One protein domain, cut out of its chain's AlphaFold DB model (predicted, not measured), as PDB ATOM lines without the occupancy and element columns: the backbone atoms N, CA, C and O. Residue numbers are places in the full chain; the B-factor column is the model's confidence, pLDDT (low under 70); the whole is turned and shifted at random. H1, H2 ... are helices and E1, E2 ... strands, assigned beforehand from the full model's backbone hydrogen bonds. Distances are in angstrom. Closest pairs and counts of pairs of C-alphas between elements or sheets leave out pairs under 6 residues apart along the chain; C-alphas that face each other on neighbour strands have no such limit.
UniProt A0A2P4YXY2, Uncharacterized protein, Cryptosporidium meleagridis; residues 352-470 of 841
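What this domain is: This is residues 352 to 470 of the 841 residues of an uncharacterized protein of Cryptosporidium meleagridis (UniProt A0A2P4YXY2). A long hairpin of two strands, E1 and E2, makes a wall, and two helices running opposite ways, H2 and H3, pack on each other at one side of it. A third helix, H1, packs near its end on H3 with residues 360 to 364, and after it residues 371 and 372 pair beside E2 as a short extra strand. The printed part has 119 residues, with three named helices and two named strands in the order H1, H2, E1, E2, H3; the sheet E1 - E2 is antiparallel, and the class is mixed, helices and strands. The whole is compact, with a radius of gyration of the C-alphas of 13.9 A, and it spans 45 by 32 by 23 A.

How they stand to each other: Begin with H1, residues 352 to 365, and look from its Ile 361 to the next helix, H2, residues 389 to 405. These two are close but not clearly touching: their closest C-alphas, those of Ile 361 and Cys 396, are 7.6 A apart. Their lines stand at a steep tilt of 67 degrees, and they run the same way. Next find the strand E1, residues 420 to 430, which bends by 53 degrees at residue 427. The closest C-alphas of H2 and E1 are those of Phe 404 and Phe 425, 7.0 A apart. The strand E2, residues 436 to 446, forms a hairpin with E1, and the two are antiparallel at 161 degrees between their directions. Look here for N 423 and O 443 at 2.8 A and N 437 and O 429 at 2.9 A, both within hydrogen-bond range. The C-alphas of residues 426 and 440 face each other at 4.3 A. H2 and E2 are near each other, with 6 pairs of C-alphas within 10 A. On E2, residues 442 to 443 pair antiparallel with residues 371 to 372. Last comes H3, residues 451 to 467, whose closest C-alpha pair with E2 is Cys 445 and Ala 457, 6.3 A apart. H3 touches H2, with the C-alphas of Ile 393 and Cys 462 closest at 5.4 A; they run opposite ways at a tilt of 38 degrees, only just steep. With residues 462 to 465 alone H3 touches residues 360 to 364 of H1, the closest C-alphas being those of Ile 361 and Val 465 at 6.4 A. That tilt is steep at 67 degrees, only just short of about perpendicular, and they run opposite ways. H1 is apart from E1 and from E2, and E1 is apart from H3. In H1, H2 and H3 every O i to N i+4 pair is within hydrogen-bond range.

Where its parts are: Find C-alpha 352 at (15.322, 10.544, -21.956), where H1 begins; it runs to residue 365 over 19.9 A. H2 runs from residue 389 to residue 405 over 23.9 A. E1 begins at C-alpha 420, at (43.008, 32.966, -32.433), and covers 31.0 A to residue 430. E2 goes from residue 436 to residue 446 over 31.4 A. H3 runs from residue 451 over 23.4 A to C-alpha 467 at (21.345, 31.147, -21.009).

The domain as a whole: The two C-alphas farthest apart are those of Lys 352 and Ala 417, 45.2 A. The printed part has no cut. The links from H1 to H2, with 23 residues, and from H2 to E1, with 14, are long, while those from E1 to E2 and from E2 to H3 are tight. The mean pLDDT of the printed part is 82.1; look for values under 70 at residue 352, residues 410 to 421, residues 446 to 449 and residues 469 to 470 of this model.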
ATOM      1  N   LYS A 352      16.026   9.813 -20.882       65.56
ATOM      2  CA  LYS A 352      15.322  10.544 -21.956       65.56
ATOM      3  C   LYS A 352      15.517  12.062 -21.895       65.56
ATOM      4  O   LYS A 352      15.420  12.715 -22.932       65.56
ATOM      5  N   VAL A 353      15.755  12.626 -20.712       73.75
ATOM      6  CA  VAL A 353      16.090  14.046 -20.545       73.75
ATOM      7  C   VAL A 353      17.557  14.283 -20.903       73.75
ATOM      8  O   VAL A 353      17.827  15.188 -21.675       73.75
ATOM      9  N   GLU A 354      18.481  13.430 -20.462       82.06
ATOM     10  CA  GLU A 354      19.905  13.468 -20.820       82.06
ATOM     11  C   GLU A 354      20.105  13.390 -22.332       82.06
ATOM     12  O   GLU A 354      20.758  14.261 -22.897       82.06
ATOM     13  N   ALA A 355      19.464  12.435 -23.014       84.19
ATOM     14  CA  ALA A 355      19.520  12.348 -24.472       84.19
ATOM     15  C   ALA A 355      18.975  13.614 -25.165       84.19
ATOM     16  O   ALA A 355      19.555  14.076 -26.143       84.19
ATOM     17  N   ARG A 356      17.890  14.210 -24.649       86.56
ATOM     18  CA  ARG A 356      17.269  15.422 -25.215       86.56
ATOM     19  C   ARG A 356      18.101  16.686 -24.973       86.56
ATOM     20  O   ARG A 356      18.211  17.531 -25.859       86.56
ATOM     21  N   GLU A 357      18.676  16.833 -23.786       92.56
ATOM     22  CA  GLU A 357      19.541  17.965 -23.448       92.56
ATOM     23  C   GLU A 357      20.916  17.831 -24.119       92.56
ATOM     24  O   GLU A 357      21.473  18.832 -24.570       92.56
ATOM     25  N   TRP A 358      21.417  16.607 -24.314       94.44
ATOM     26  CA  TRP A 358      22.582  16.363 -25.161       94.44
ATOM     27  C   TRP A 358      22.299  16.664 -26.634       94.44
ATOM     28  O   TRP A 358      23.100  17.329 -27.282       94.44
ATOM     29  N   GLU A 359      21.134  16.277 -27.168       93.62
ATOM     30  CA  GLU A 359      20.718  16.638 -28.531       93.62
ATOM     31  C   GLU A 359      20.693  18.167 -28.726       93.62
ATOM     32  O   GLU A 359      21.046  18.671 -29.795       93.62
ATOM     33  N   LYS A 360      20.330  18.926 -27.683       94.12
ATOM     34  CA  LYS A 360      20.408  20.392 -27.673       94.12
ATOM     35  C   LYS A 360      21.860  20.887 -27.725       94.12
ATOM     36  O   LYS A 360      22.164  21.715 -28.581       94.12
ATOM     37  N   ILE A 361      22.756  20.359 -26.881       95.88
ATOM     38  CA  ILE A 361      24.202  20.668 -26.908       95.88
ATOM     39  C   ILE A 361      24.801  20.353 -28.292       95.88
ATOM     40  O   ILE A 361      25.469  21.197 -28.891       95.88
ATOM     41  N   PHE A 362      24.501  19.173 -28.838       95.44
ATOM     42  CA  PHE A 362      24.915  18.738 -30.169       95.44
ATOM     43  C   PHE A 362      24.450  19.722 -31.251       95.44
ATOM     44  O   PHE A 362      25.284  20.258 -31.982       95.44
ATOM     45  N   LYS A 363      23.147  20.037 -31.316       94.25
ATOM     46  CA  LYS A 363      22.581  20.994 -32.288       94.25
ATOM     47  C   LYS A 363      23.168  22.397 -32.157       94.25
ATOM     48  O   LYS A 363      23.362  23.056 -33.177       94.25
ATOM     49  N   SER A 364      23.470  22.845 -30.938       93.19
ATOM     50  CA  SER A 364      24.196  24.096 -30.722       93.19
ATOM     51  C   SER A 364      25.617  24.018 -31.276       93.19
ATOM     52  O   SER A 364      26.004  24.926 -31.999       93.19
ATOM     53  N   SER A 365      26.369  22.931 -31.059       94.62
ATOM     54  CA  SER A 365      27.737  22.804 -31.599       94.62
ATOM     55  C   SER A 365      27.810  22.848 -33.132       94.62
ATOM     56  O   SER A 365      28.767  23.365 -33.693       94.62
ATOM     57  N   GLN A 366      26.766  22.392 -33.831       91.44
ATOM     58  CA  GLN A 366      26.690  22.468 -35.300       91.44
ATOM     59  C   GLN A 366      26.563  23.910 -35.834       91.44
ATOM     60  O   GLN A 366      26.778  24.151 -37.019       91.44
ATOM     61  N   LYS A 367      26.185  24.869 -34.979       89.25
ATOM     62  CA  LYS A 367      26.031  26.299 -35.319       89.25
ATOM     63  C   LYS A 367      27.004  27.204 -34.570       89.25
ATOM     64  O   LYS A 367      27.238  28.338 -34.983       89.25
ATOM     65  N   SER A 368      27.517  26.723 -33.445       85.81
ATOM     66  CA  SER A 368      28.397  27.468 -32.570       85.81
ATOM     67  C   SER A 368      29.725  27.734 -33.264       85.81
ATOM     68  O   SER A 368      30.172  27.014 -34.159       85.81
ATOM     69  N   SER A 369      30.366  28.811 -32.838       81.81
ATOM     70  CA  SER A 369      31.680  29.200 -33.337       81.81
ATOM     71  C   SER A 369      32.748  29.201 -32.241       81.81
ATOM     72  O   SER A 369      33.837  29.727 -32.465       81.81
ATOM     73  N   ILE A 370      32.433  28.593 -31.083       85.25
ATOM     74  CA  ILE A 370      33.415  28.179 -30.069       85.25
ATOM     75  C   ILE A 370      33.624  26.663 -30.097       85.25
ATOM     76  O   ILE A 370      34.764  26.235 -30.215       85.25
ATOM     77  N   VAL A 371      32.563  25.853 -30.007       91.12
ATOM     78  CA  VAL A 371      32.665  24.380 -30.004       91.12
ATOM     79  C   VAL A 371      31.940  23.815 -31.216       91.12
ATOM     80  O   VAL A 371      30.755  24.085 -31.377       91.12
ATOM     81  N   GLN A 372      32.612  23.007 -32.037       92.25
ATOM     82  CA  GLN A 372      32.014  22.399 -33.229       92.25
ATOM     83  C   GLN A 372      32.177  20.881 -33.262       92.25
ATOM     84  O   GLN A 372      33.094  20.319 -32.662       92.25
ATOM     85  N   ASN A 373      31.282  20.230 -34.011       93.12
ATOM     86  CA  ASN A 373      31.315  18.794 -34.299       93.12
ATOM     87  C   ASN A 373      31.338  17.907 -33.040       93.12
ATOM     88  O   ASN A 373      32.094  16.943 -32.966       93.12
ATOM     89  N   LEU A 374      30.519  18.212 -32.026       95.44
ATOM     90  CA  LEU A 374      30.339  17.277 -30.908       95.44
ATOM     91  C   LEU A 374      29.672  15.974 -31.385       95.44
ATOM     92  O   LEU A 374      28.933  15.999 -32.374       95.44
ATOM     93  N   PRO A 375      29.889  14.838 -30.698       94.06
ATOM     94  CA  PRO A 375      29.181  13.603 -31.011       94.06
ATOM     95  C   PRO A 375      27.675  13.720 -30.737       94.06
ATOM     96  O   PRO A 375      27.230  14.442 -29.842       94.06
ATOM     97  N   ASN A 376      26.878  12.981 -31.510       92.56
ATOM     98  CA  ASN A 376      25.415  13.010 -31.440       92.56
ATOM     99  C   ASN A 376      24.832  12.239 -30.241       92.56
ATOM    100  O   ASN A 376      23.747  12.588 -29.777       92.56
ATOM    101  N   ALA A 377      25.527  11.216 -29.738       90.19
ATOM    102  CA  ALA A 377      25.126  10.457 -28.557       90.19
ATOM    103  C   ALA A 377      25.777  11.017 -27.281       90.19
ATOM    104  O   ALA A 377      26.919  11.474 -27.291       90.19
ATOM    105  N   ALA A 378      25.032  10.977 -26.173       89.19
ATOM    106  CA  ALA A 378      25.492  11.498 -24.893       89.19
ATOM    107  C   ALA A 378      26.609  10.615 -24.306       89.19
ATOM    108  O   ALA A 378      26.446   9.388 -24.266       89.19
ATOM    109  N   PRO A 379      27.724  11.195 -23.820       89.81
ATOM    110  CA  PRO A 379      28.744  10.438 -23.111       89.81
ATOM    111  C   PRO A 379      28.255  10.029 -21.717       89.81
ATOM    112  O   PRO A 379      27.468  10.739 -21.095       89.81
ATOM    113  N   THR A 380      28.806   8.950 -21.162       84.25
ATOM    114  CA  THR A 380      28.575   8.542 -19.760       84.25
ATOM    115  C   THR A 380      28.972   9.603 -18.729       84.25
ATOM    116  O   THR A 380      28.491   9.564 -17.600       84.25
ATOM    117  N   SER A 381      29.827  10.564 -19.097       81.88
ATOM    118  CA  SER A 381      30.198  11.711 -18.260       81.88
ATOM    119  C   SER A 381      29.144  12.826 -18.217       81.88
ATOM    120  O   SER A 381      29.234  13.707 -17.359       81.88
ATOM    121  N   TYR A 382      28.138  12.807 -19.099       87.31
ATOM    122  CA  TYR A 382      27.030  13.763 -19.082       87.31
ATOM    123  C   TYR A 382      25.927  13.285 -18.130       87.31
ATOM    124  O   TYR A 382      24.919  12.724 -18.549       87.31
ATOM    125  N   ILE A 383      26.150  13.503 -16.834       79.75
ATOM    126  CA  ILE A 383      25.239  13.090 -15.759       79.75
ATOM    127  C   ILE A 383      24.424  14.298 -15.284       79.75
ATOM    128  O   ILE A 383      24.986  15.273 -14.770       79.75
ATOM    129  N   LEU A 384      23.097  14.234 -15.402       79.75
ATOM    130  CA  LEU A 384      22.206  15.305 -14.952       79.75
ATOM    131  C   LEU A 384      21.780  15.139 -13.490       79.75
ATOM    132  O   LEU A 384      20.892  14.363 -13.151       79.75
ATOM    133  N   ALA A 385      22.359  15.968 -12.617       71.00
ATOM    134  CA  ALA A 385      21.951  16.065 -11.213       71.00
ATOM    135  C   ALA A 385      20.579  16.748 -11.012       71.00
ATOM    136  O   ALA A 385      19.919  16.522 -10.001       71.00
ATOM    137  N   SER A 386      20.172  17.622 -11.940       71.12
ATOM    138  CA  SER A 386      18.927  18.402 -11.902       71.12
ATOM    139  C   SER A 386      18.677  19.058 -13.270       71.12
ATOM    140  O   SER A 386      19.603  19.213 -14.066       71.12
ATOM    141  N   THR A 387      17.431  19.457 -13.538       77.69
ATOM    142  CA  THR A 387      17.005  20.135 -14.778       77.69
ATOM    143  C   THR A 387      17.061  21.666 -14.698       77.69
ATOM    144  O   THR A 387      16.498  22.346 -15.552       77.69
ATOM    145  N   ASP A 388      17.657  22.238 -13.650       81.75
ATOM    146  CA  ASP A 388      17.897  23.681 -13.574       81.75
ATOM    147  C   ASP A 388      19.096  24.094 -14.445       81.75
ATOM    148  O   ASP A 388      20.044  23.326 -14.623       81.75
ATOM    149  N   ASN A 389      19.086  25.329 -14.958       84.81
ATOM    150  CA  ASN A 389      20.121  25.808 -15.879       84.81
ATOM    151  C   ASN A 389      21.546  25.686 -15.316       84.81
ATOM    152  O   ASN A 389      22.462  25.422 -16.085       84.81
ATOM    153  N   TYR A 390      21.763  25.860 -14.009       82.75
ATOM    154  CA  TYR A 390      23.108  25.779 -13.435       82.75
ATOM    155  C   TYR A 390      23.619  24.332 -13.400       82.75
ATOM    156  O   TYR A 390      24.780  24.086 -13.730       82.75
ATOM    157  N   SER A 391      22.751  23.372 -13.080       81.44
ATOM    158  CA  SER A 391      23.065  21.941 -13.171       81.44
ATOM    159  C   SER A 391      23.287  21.485 -14.617       81.44
ATOM    160  O   SER A 391      24.245  20.758 -14.877       81.44
ATOM    161  N   LEU A 392      22.479  21.974 -15.564       89.50
ATOM    162  CA  LEU A 392      22.638  21.716 -17.001       89.50
ATOM    163  C   LEU A 392      23.977  22.261 -17.539       89.50
ATOM    164  O   LEU A 392      24.720  21.536 -18.204       89.50
ATOM    165  N   ILE A 393      24.334  23.505 -17.191       91.81
ATOM    166  CA  ILE A 393      25.632  24.115 -17.534       91.81
ATOM    167  C   ILE A 393      26.775  23.313 -16.912       91.81
ATOM    168  O   ILE A 393      27.744  23.009 -17.604       91.81
ATOM    169  N   ARG A 394      26.670  22.923 -15.633       89.19
ATOM    170  CA  ARG A 394      27.700  22.117 -14.962       89.19
ATOM    171  C   ARG A 394      27.903  20.771 -15.664       89.19
ATOM    172  O   ARG A 394      29.046  20.421 -15.924       89.19
ATOM    173  N   ALA A 395      26.832  20.056 -16.011       90.50
ATOM    174  CA  ALA A 395      26.922  18.784 -16.731       90.50
ATOM    175  C   ALA A 395      27.548  18.948 -18.127       90.50
ATOM    176  O   ALA A 395      28.428  18.175 -18.499       90.50
ATOM    177  N   CYS A 396      27.163  19.996 -18.866       95.62
ATOM    178  CA  CYS A 396      27.767  20.361 -20.152       95.62
ATOM    179  C   CYS A 396      29.278  20.628 -20.020       95.62
ATOM    180  O   CYS A 396      30.078  20.025 -20.736       95.62
ATOM    181  N   VAL A 397      29.683  21.466 -19.056       94.75
ATOM    182  CA  VAL A 397      31.096  21.784 -18.798       94.75
ATOM    183  C   VAL A 397      31.869  20.528 -18.398       94.75
ATOM    184  O   VAL A 397      32.965  20.308 -18.905       94.75
ATOM    185  N   THR A 398      31.314  19.685 -17.523       92.75
ATOM    186  CA  THR A 398      31.950  18.430 -17.104       92.75
ATOM    187  C   THR A 398      32.145  17.482 -18.284       92.75
ATOM    188  O   THR A 398      33.264  17.022 -18.486       92.75
ATOM    189  N   ALA A 399      31.118  17.252 -19.107       93.25
ATOM    190  CA  ALA A 399      31.214  16.375 -20.271       93.25
ATOM    191  C   ALA A 399      32.252  16.870 -21.294       93.25
ATOM    192  O   ALA A 399      33.069  16.080 -21.768       93.25
ATOM    193  N   LEU A 400      32.279  18.175 -21.591       94.44
ATOM    194  CA  LEU A 400      33.251  18.764 -22.518       94.44
ATOM    195  C   LEU A 400      34.679  18.769 -21.971       94.44
ATOM    196  O   LEU A 400      35.609  18.459 -22.715       94.44
ATOM    197  N   LYS A 401      34.866  19.040 -20.672       92.56
ATOM    198  CA  LYS A 401      36.167  18.853 -20.017       92.56
ATOM    199  C   LYS A 401      36.613  17.396 -20.108       92.56
ATOM    200  O   LYS A 401      37.761  17.164 -20.468       92.56
ATOM    201  N   THR A 402      35.725  16.428 -19.853       88.94
ATOM    202  CA  THR A 402      36.044  15.002 -20.008       88.94
ATOM    203  C   THR A 402      36.504  14.705 -21.431       88.94
ATOM    204  O   THR A 402      37.629  14.239 -21.585       88.94
ATOM    205  N   PHE A 403      35.710  15.061 -22.450       89.81
ATOM    206  CA  PHE A 403      36.078  14.882 -23.859       89.81
ATOM    207  C   PHE A 403      37.450  15.468 -24.189       89.81
ATOM    208  O   PHE A 403      38.251  14.798 -24.832       89.81
ATOM    209  N   PHE A 404      37.745  16.685 -23.725       87.38
ATOM    210  CA  PHE A 404      39.047  17.310 -23.934       87.38
ATOM    211  C   PHE A 404      40.169  16.511 -23.247       87.38
ATOM    212  O   PHE A 404      41.157  16.158 -23.887       87.38
ATOM    213  N   THR A 405      40.005  16.145 -21.971       85.31
ATOM    214  CA  THR A 405      41.017  15.389 -21.206       85.31
ATOM    215  C   THR A 405      41.245  13.955 -21.691       85.31
ATOM    216  O   THR A 405      42.333  13.426 -21.486       85.31
ATOM    217  N   THR A 406      40.256  13.321 -22.329       81.94
ATOM    218  CA  THR A 406      40.372  11.964 -22.896       81.94
ATOM    219  C   THR A 406      40.705  11.965 -24.389       81.94
ATOM    220  O   THR A 406      40.756  10.898 -25.002       81.94
ATOM    221  N   SER A 407      40.886  13.138 -24.999       85.06
ATOM    222  CA  SER A 407      41.201  13.263 -26.422       85.06
ATOM    223  C   SER A 407      42.699  13.177 -26.704       85.06
ATOM    224  O   SER A 407      43.532  13.714 -25.976       85.06
ATOM    225  N   ASN A 408      43.031  12.573 -27.841       77.88
ATOM    226  CA  ASN A 408      44.268  12.865 -28.540       77.88
ATOM    227  C   ASN A 408      44.103  14.215 -29.251       77.88
ATOM    228  O   ASN A 408      43.297  14.363 -30.177       77.88
ATOM    229  N   ILE A 409      44.890  15.205 -28.831       76.00
ATOM    230  CA  ILE A 409      44.961  16.520 -29.480       76.00
ATOM    231  C   ILE A 409      45.814  16.375 -30.748       76.00
ATOM    232  O   ILE A 409      47.017  16.637 -30.779       76.00
ATOM    233  N   SER A 410      45.178  15.859 -31.796       52.84
ATOM    234  CA  SER A 410      45.773  15.613 -33.104       52.84
ATOM    235  C   SER A 410      45.884  16.918 -33.895       52.84
ATOM    236  O   SER A 410      44.906  17.352 -34.498       52.84
ATOM    237  N   SER A 411      47.098  17.479 -33.882       51.06
ATOM    238  CA  SER A 411      47.581  18.665 -34.606       51.06
ATOM    239  C   SER A 411      46.895  20.012 -34.315       51.06
ATOM    240  O   SER A 411      45.716  20.250 -34.573       51.06
ATOM    241  N   LEU A 412      47.714  20.984 -33.897       50.38
ATOM    242  CA  LEU A 412      47.435  22.384 -34.202       50.38
ATOM    243  C   LEU A 412      47.618  22.585 -35.710       50.38
ATOM    244  O   LEU A 412      48.724  22.406 -36.222       50.38
ATOM    245  N   THR A 413      46.600  23.099 -36.396       46.47
ATOM    246  CA  THR A 413      46.828  23.906 -37.601       46.47
ATOM    247  C   THR A 413      47.455  25.234 -37.174       46.47
ATOM    248  O   THR A 413      46.759  26.233 -36.991       46.47
ATOM    249  N   GLN A 414      48.776  25.228 -36.958       42.91
ATOM    250  CA  GLN A 414      49.561  26.425 -36.659       42.91
ATOM    251  C   GLN A 414      49.602  27.348 -37.883       42.91
ATOM    252  O   GLN A 414      50.529  27.293 -38.687       42.91
ATOM    253  N   ASN A 415      48.629  28.249 -37.993       47.06
ATOM    254  CA  ASN A 415      48.883  29.516 -38.664       47.06
ATOM    255  C   ASN A 415      49.639  30.399 -37.670       47.06
ATOM    256  O   ASN A 415      49.037  30.975 -36.770       47.06
ATOM    257  N   SER A 416      50.957  30.523 -37.834       43.09
ATOM    258  CA  SER A 416      51.816  31.375 -36.993       43.09
ATOM    259  C   SER A 416      51.486  32.875 -37.069       43.09
ATOM    260  O   SER A 416      52.045  33.661 -36.312       43.09
ATOM    261  N   ALA A 417      50.574  33.263 -37.966       45.31
ATOM    262  CA  ALA A 417      50.022  34.607 -38.110       45.31
ATOM    263  C   ALA A 417      48.600  34.776 -37.521       45.31
ATOM    264  O   ALA A 417      48.048  35.869 -37.608       45.31
ATOM    265  N   ALA A 418      47.978  33.722 -36.974       51.47
ATOM    266  CA  ALA A 418      46.617  33.785 -36.438       51.47
ATOM    267  C   ALA A 418      46.621  34.015 -34.917       51.47
ATOM    268  O   ALA A 418      47.229  33.257 -34.164       51.47
ATOM    269  N   LEU A 419      45.927  35.069 -34.481       56.09
ATOM    270  CA  LEU A 419      45.813  35.481 -33.078       56.09
ATOM    271  C   LEU A 419      44.880  34.564 -32.275       56.09
ATOM    272  O   LEU A 419      45.118  34.289 -31.095       56.09
ATOM    273  N   SER A 420      43.856  34.036 -32.934       57.41
ATOM    274  CA  SER A 420      43.008  32.966 -32.433       57.41
ATOM    275  C   SER A 420      43.104  31.750 -33.351       57.41
ATOM    276  O   SER A 420      43.278  31.859 -34.567       57.41
ATOM    277  N   THR A 421      43.029  30.557 -32.764       68.69
ATOM    278  CA  THR A 421      43.223  29.305 -33.500       68.69
ATOM    279  C   THR A 421      42.220  28.248 -33.053       68.69
ATOM    280  O   THR A 421      41.855  28.145 -31.880       68.69
ATOM    281  N   THR A 422      41.755  27.457 -34.017       78.00
ATOM    282  CA  THR A 422      40.867  26.320 -33.776       78.00
ATOM    283  C   THR A 422      41.703  25.101 -33.398       78.00
ATOM    284  O   THR A 422      42.514  24.622 -34.191       78.00
ATOM    285  N   LEU A 423      41.505  24.594 -32.183       83.06
ATOM    286  CA  LEU A 423      42.122  23.376 -31.676       83.06
ATOM    287  C   LEU A 423      41.221  22.187 -32.023       83.06
ATOM    288  O   LEU A 423      40.099  22.089 -31.529       83.06
ATOM    289  N   ASN A 424      41.708  21.283 -32.871       86.62
ATOM    290  CA  ASN A 424      41.013  20.041 -33.207       86.62
ATOM    291  C   ASN A 424      41.393  18.948 -32.204       86.62
ATOM    292  O   ASN A 424      42.565  18.788 -31.859       86.62
ATOM    293  N   PHE A 425      40.406  18.190 -31.735       87.50
ATOM    294  CA  PHE A 425      40.598  17.135 -30.750       87.50
ATOM    295  C   PHE A 425      39.719  15.926 -31.075       87.50
ATOM    296  O   PHE A 425      38.572  16.059 -31.501       87.50
ATOM    297  N   SER A 426      40.272  14.725 -30.917       91.00
ATOM    298  CA  SER A 426      39.590  13.477 -31.268       91.00
ATOM    299  C   SER A 426      39.886  12.379 -30.260       91.00
ATOM    300  O   SER A 426      40.899  12.410 -29.567       91.00
ATOM    301  N   GLY A 427      39.006  11.394 -30.136       90.81
ATOM    302  CA  GLY A 427      39.211  10.313 -29.177       90.81
ATOM    303  C   GLY A 427      38.076   9.311 -29.167       90.81
ATOM    304  O   GLY A 427      37.231   9.300 -30.061       90.81
ATOM    305  N   THR A 428      38.054   8.476 -28.133       90.06
ATOM    306  CA  THR A 428      36.975   7.520 -27.862       90.06
ATOM    307  C   THR A 428      36.224   7.900 -26.597       90.06
ATOM    308  O   THR A 428      36.835   8.341 -25.624       90.06
ATOM    309  N   TYR A 429      34.915   7.677 -26.584       90.31
ATOM    310  CA  TYR A 429      34.058   7.876 -25.422       90.31
ATOM    311  C   TYR A 429      33.034   6.746 -25.312       90.31
ATOM    312  O   TYR A 429      32.668   6.129 -26.310       90.31
ATOM    313  N   VAL A 430      32.565   6.481 -24.094       85.94
ATOM    314  CA  VAL A 430      31.479   5.526 -23.850       85.94
ATOM    315  C   VAL A 430      30.164   6.298 -23.829       85.94
ATOM    316  O   VAL A 430      30.059   7.329 -23.163       85.94
ATOM    317  N   THR A 431      29.167   5.818 -24.564       85.56
ATOM    318  CA  THR A 431      27.809   6.379 -24.586       85.56
ATOM    319  C   THR A 431      26.996   5.939 -23.368       85.56
ATOM    320  O   THR A 431      27.317   4.941 -22.723       85.56
ATOM    321  N   SER A 432      25.874   6.610 -23.092       73.19
ATOM    322  CA  SER A 432      24.899   6.193 -22.065       73.19
ATOM    323  C   SER A 432      24.420   4.732 -22.171       73.19
ATOM    324  O   SER A 432      23.929   4.185 -21.187       73.19
ATOM    325  N   ASN A 433      24.552   4.101 -23.343       74.38
ATOM    326  CA  ASN A 433      24.152   2.713 -23.590       74.38
ATOM    327  C   ASN A 433      25.274   1.694 -23.302       74.38
ATOM    328  O   ASN A 433      25.029   0.493 -23.352       74.38
ATOM    329  N   GLY A 434      26.495   2.159 -23.016       77.25
ATOM    330  CA  GLY A 434      27.691   1.326 -22.855       77.25
ATOM    331  C   GLY A 434      28.522   1.150 -24.133       77.25
ATOM    332  O   GLY A 434      29.646   0.656 -24.055       77.25
ATOM    333  N   ASP A 435      28.027   1.595 -25.293       81.94
ATOM    334  CA  ASP A 435      28.759   1.502 -26.562       81.94
ATOM    335  C   ASP A 435      29.941   2.479 -26.589       81.94
ATOM    336  O   ASP A 435      29.766   3.668 -26.304       81.94
ATOM    337  N   SER A 436      31.125   2.003 -26.981       89.12
ATOM    338  CA  SER A 436      32.299   2.847 -27.237       89.12
ATOM    339  C   SER A 436      32.248   3.417 -28.657       89.12
ATOM    340  O   SER A 436      32.102   2.668 -29.622       89.12
ATOM    341  N   GLN A 437      32.383   4.735 -28.793       91.56
ATOM    342  CA  GLN A 437      32.366   5.449 -30.071       91.56
ATOM    343  C   GLN A 437      33.570   6.382 -30.206       91.56
ATOM    344  O   GLN A 437      34.079   6.911 -29.217       91.56
ATOM    345  N   THR A 438      34.009   6.625 -31.441       91.94
ATOM    346  CA  THR A 438      34.985   7.672 -31.763       91.94
ATOM    347  C   THR A 438      34.299   9.018 -31.995       91.94
ATOM    348  O   THR A 438      33.160   9.080 -32.455       91.94
ATOM    349  N   PHE A 439      34.996  10.114 -31.699       92.00
ATOM    350  CA  PHE A 439      34.545  11.474 -31.994       92.00
ATOM    351  C   PHE A 439      35.696  12.332 -32.542       92.00
ATOM    352  O   PHE A 439      36.867  12.076 -32.254       92.00
ATOM    353  N   PHE A 440      35.347  13.363 -33.310       91.31
ATOM    354  CA  PHE A 440      36.247  14.417 -33.778       91.31
ATOM    355  C   PHE A 440      35.522  15.752 -33.617       91.31
ATOM    356  O   PHE A 440      34.473  15.952 -34.223       91.31
ATOM    357  N   SER A 441      36.077  16.648 -32.809       91.69
ATOM    358  CA  SER A 441      35.479  17.935 -32.452       91.69
ATOM    359  C   SER A 441      36.520  19.050 -32.533       91.69
ATOM    360  O   SER A 441      37.723  18.793 -32.621       91.69
ATOM    361  N   SER A 442      36.075  20.305 -32.509       89.75
ATOM    362  CA  SER A 442      36.987  21.450 -32.512       89.75
ATOM    363  C   SER A 442      36.572  22.549 -31.533       89.75
ATOM    364  O   SER A 442      35.392  22.709 -31.214       89.75
ATOM    365  N   LEU A 443      37.573  23.261 -31.009       89.12
ATOM    366  CA  LEU A 443      37.448  24.292 -29.981       89.12
ATOM    367  C   LEU A 443      38.210  25.557 -30.400       89.12
ATOM    368  O   LEU A 443      39.432  25.540 -30.524       89.12
ATOM    369  N   PHE A 444      37.511  26.673 -30.569       82.94
ATOM    370  CA  PHE A 444      38.115  27.986 -30.787       82.94
ATOM    371  C   PHE A 444      38.533  28.603 -29.448       82.94
ATOM    372  O   PHE A 444      37.706  28.815 -28.557       82.94
ATOM    373  N   CYS A 445      39.821  28.907 -29.305       75.62
ATOM    374  CA  CYS A 445      40.375  29.539 -28.110       75.62
ATOM    375  C   CYS A 445      41.528  30.496 -28.466       75.62
ATOM    376  O   CYS A 445      42.078  30.455 -29.568       75.62
ATOM    377  N   SER A 446      41.849  31.409 -27.544       65.50
ATOM    378  CA  SER A 446      42.937  32.377 -27.705       65.50
ATOM    379  C   SER A 446      44.300  31.686 -27.690       65.50
ATOM    380  O   SER A 446      44.541  30.774 -26.897       65.50
ATOM    381  N   TYR A 447      45.199  32.129 -28.571       58.81
ATOM    382  CA  TYR A 447      46.587  31.677 -28.594       58.81
ATOM    383  C   TYR A 447      47.475  32.630 -27.764       58.81
ATOM    384  O   TYR A 447      47.277  33.842 -27.843       58.81
ATOM    385  N   PRO A 448      48.465  32.139 -26.988       58.72
ATOM    386  CA  PRO A 448      48.789  30.736 -26.737       58.72
ATOM    387  C   PRO A 448      47.780  30.063 -25.799       58.72
ATOM    388  O   PRO A 448      47.406  30.608 -24.759       58.72
ATOM    389  N   TYR A 449      47.385  28.836 -26.142       68.31
ATOM    390  CA  TYR A 449      46.414  28.088 -25.354       68.31
ATOM    391  C   TYR A 449      46.946  27.764 -23.956       68.31
ATOM    392  O   TYR A 449      48.031  27.204 -23.794       68.31
ATOM    393  N   ASN A 450      46.127  28.026 -22.946       74.31
ATOM    394  CA  ASN A 450      46.318  27.518 -21.595       74.31
ATOM    395  C   ASN A 450      45.017  26.856 -21.115       74.31
ATOM    396  O   ASN A 450      43.948  27.076 -21.690       74.31
ATOM    397  N   LEU A 451      45.105  26.034 -20.062       78.75
ATOM    398  CA  LEU A 451      43.948  25.300 -19.542       78.75
ATOM    399  C   LEU A 451      42.790  26.245 -19.185       78.75
ATOM    400  O   LEU A 451      41.647  25.940 -19.499       78.75
ATOM    401  N   GLN A 452      43.077  27.417 -18.611       78.38
ATOM    402  CA  GLN A 452      42.053  28.402 -18.260       78.38
ATOM    403  C   GLN A 452      41.290  28.910 -19.497       78.38
ATOM    404  O   GLN A 452      40.066  28.950 -19.458       78.38
ATOM    405  N   GLY A 453      41.964  29.226 -20.606       77.44
ATOM    406  CA  GLY A 453      41.309  29.647 -21.854       77.44
ATOM    407  C   GLY A 453      40.424  28.556 -22.471       77.44
ATOM    408  O   GLY A 453      39.350  28.846 -22.991       77.44
ATOM    409  N   ILE A 454      40.824  27.286 -22.348       84.50
ATOM    410  CA  ILE A 454      39.998  26.128 -22.735       84.50
ATOM    411  C   ILE A 454      38.760  26.018 -21.830       84.50
ATOM    412  O   ILE A 454      37.649  25.812 -22.319       84.50
ATOM    413  N   GLU A 455      38.921  26.196 -20.516       87.81
ATOM    414  CA  GLU A 455      37.798  26.184 -19.574       87.81
ATOM    415  C   GLU A 455      36.838  27.364 -19.776       87.81
ATOM    416  O   GLU A 455      35.623  27.171 -19.702       87.81
ATOM    417  N   GLU A 456      37.350  28.564 -20.071       85.19
ATOM    418  CA  GLU A 456      36.538  29.740 -20.394       85.19
ATOM    419  C   GLU A 456      35.777  29.550 -21.719       85.19
ATOM    420  O   GLU A 456      34.588  29.864 -21.768       85.19
ATOM    421  N   ALA A 457      36.393  28.948 -22.747       87.06
ATOM    422  CA  ALA A 457      35.727  28.587 -24.004       87.06
ATOM    423  C   ALA A 457      34.573  27.591 -23.788       87.06
ATOM    424  O   ALA A 457      33.444  27.818 -24.232       87.06
ATOM    425  N   ILE A 458      34.839  26.502 -23.059       92.94
ATOM    426  CA  ILE A 458      33.842  25.479 -22.713       92.94
ATOM    427  C   ILE A 458      32.691  26.095 -21.901       92.94
ATOM    428  O   ILE A 458      31.519  25.829 -22.177       92.94
ATOM    429  N   LEU A 459      33.005  26.948 -20.922       91.25
ATOM    430  CA  LEU A 459      32.007  27.630 -20.100       91.25
ATOM    431  C   LEU A 459      31.171  28.628 -20.915       91.25
ATOM    432  O   LEU A 459      29.956  28.684 -20.727       91.25
ATOM    433  N   ALA A 460      31.785  29.386 -21.828       87.19
ATOM    434  CA  ALA A 460      31.087  30.310 -22.720       87.19
ATOM    435  C   ALA A 460      30.083  29.572 -23.619       87.19
ATOM    436  O   ALA A 460      28.912  29.946 -23.653       87.19
ATOM    437  N   PHE A 461      30.496  28.466 -24.246       93.88
ATOM    438  CA  PHE A 461      29.602  27.621 -25.042       93.88
ATOM    439  C   PHE A 461      28.455  27.023 -24.210       93.88
ATOM    440  O   PHE A 461      27.293  27.128 -24.590       93.88
ATOM    441  N   CYS A 462      28.723  26.454 -23.031       94.62
ATOM    442  CA  CYS A 462      27.640  25.933 -22.189       94.62
ATOM    443  C   CYS A 462      26.680  27.044 -21.707       94.62
ATOM    444  O   CYS A 462      25.477  26.809 -21.580       94.62
ATOM    445  N   ASN A 463      27.173  28.269 -21.488       90.50
ATOM    446  CA  ASN A 463      26.327  29.428 -21.195       90.50
ATOM    447  C   ASN A 463      25.493  29.876 -22.412       90.50
ATOM    448  O   ASN A 463      24.332  30.235 -22.223       90.50
ATOM    449  N   GLU A 464      26.011  29.816 -23.643       89.69
ATOM    450  CA  GLU A 464      25.222  30.019 -24.873       89.69
ATOM    451  C   GLU A 464      24.044  29.034 -24.914       89.69
ATOM    452  O   GLU A 464      22.887  29.454 -24.984       89.69
ATOM    453  N   VAL A 465      24.320  27.730 -24.772       92.62
ATOM    454  CA  VAL A 465      23.310  26.658 -24.860       92.62
ATOM    455  C   VAL A 465      22.150  26.863 -23.875       92.62
ATOM    456  O   VAL A 465      20.993  26.599 -24.220       92.62
ATOM    457  N   TYR A 466      22.422  27.301 -22.642       91.69
ATOM    458  CA  TYR A 466      21.422  27.321 -21.562       91.69
ATOM    459  C   TYR A 466      20.934  28.704 -21.125       91.69
ATOM    460  O   TYR A 466      19.842  28.793 -20.564       91.69
ATOM    461  N   LEU A 467      21.696  29.770 -21.379       87.38
ATOM    462  CA  LEU A 467      21.345  31.147 -21.009       87.38
ATOM    463  C   LEU A 467      21.126  32.060 -22.223       87.38
ATOM    464  O   LEU A 467      20.634  33.168 -22.036       87.38
ATOM    465  N   GLY A 468      21.471  31.623 -23.442       80.38
ATOM    466  CA  GLY A 468      21.363  32.448 -24.650       80.38
ATOM    467  C   GLY A 468      22.338  33.629 -24.675       80.38
ATOM    468  O   GLY A 468      22.062  34.635 -25.320       80.38
ATOM    469  N   GLY A 469      23.451  33.540 -23.935       69.88
ATOM    470  CA  GLY A 469      24.472  34.589 -23.907       69.88
ATOM    471  C   GLY A 469      25.141  34.778 -25.271       69.88
ATOM    472  O   GLY A 469      25.393  33.802 -25.978       69.88
ATOM    473  N   SER A 470      25.446  36.028 -25.630       65.12
ATOM    474  CA  SER A 470      26.121  36.338 -26.894       65.12
ATOM    475  C   SER A 470      27.540  35.769 -26.921       65.12
ATOM    476  O   SER A 470      28.389  36.102 -26.095       65.12
TER     477      SER A 470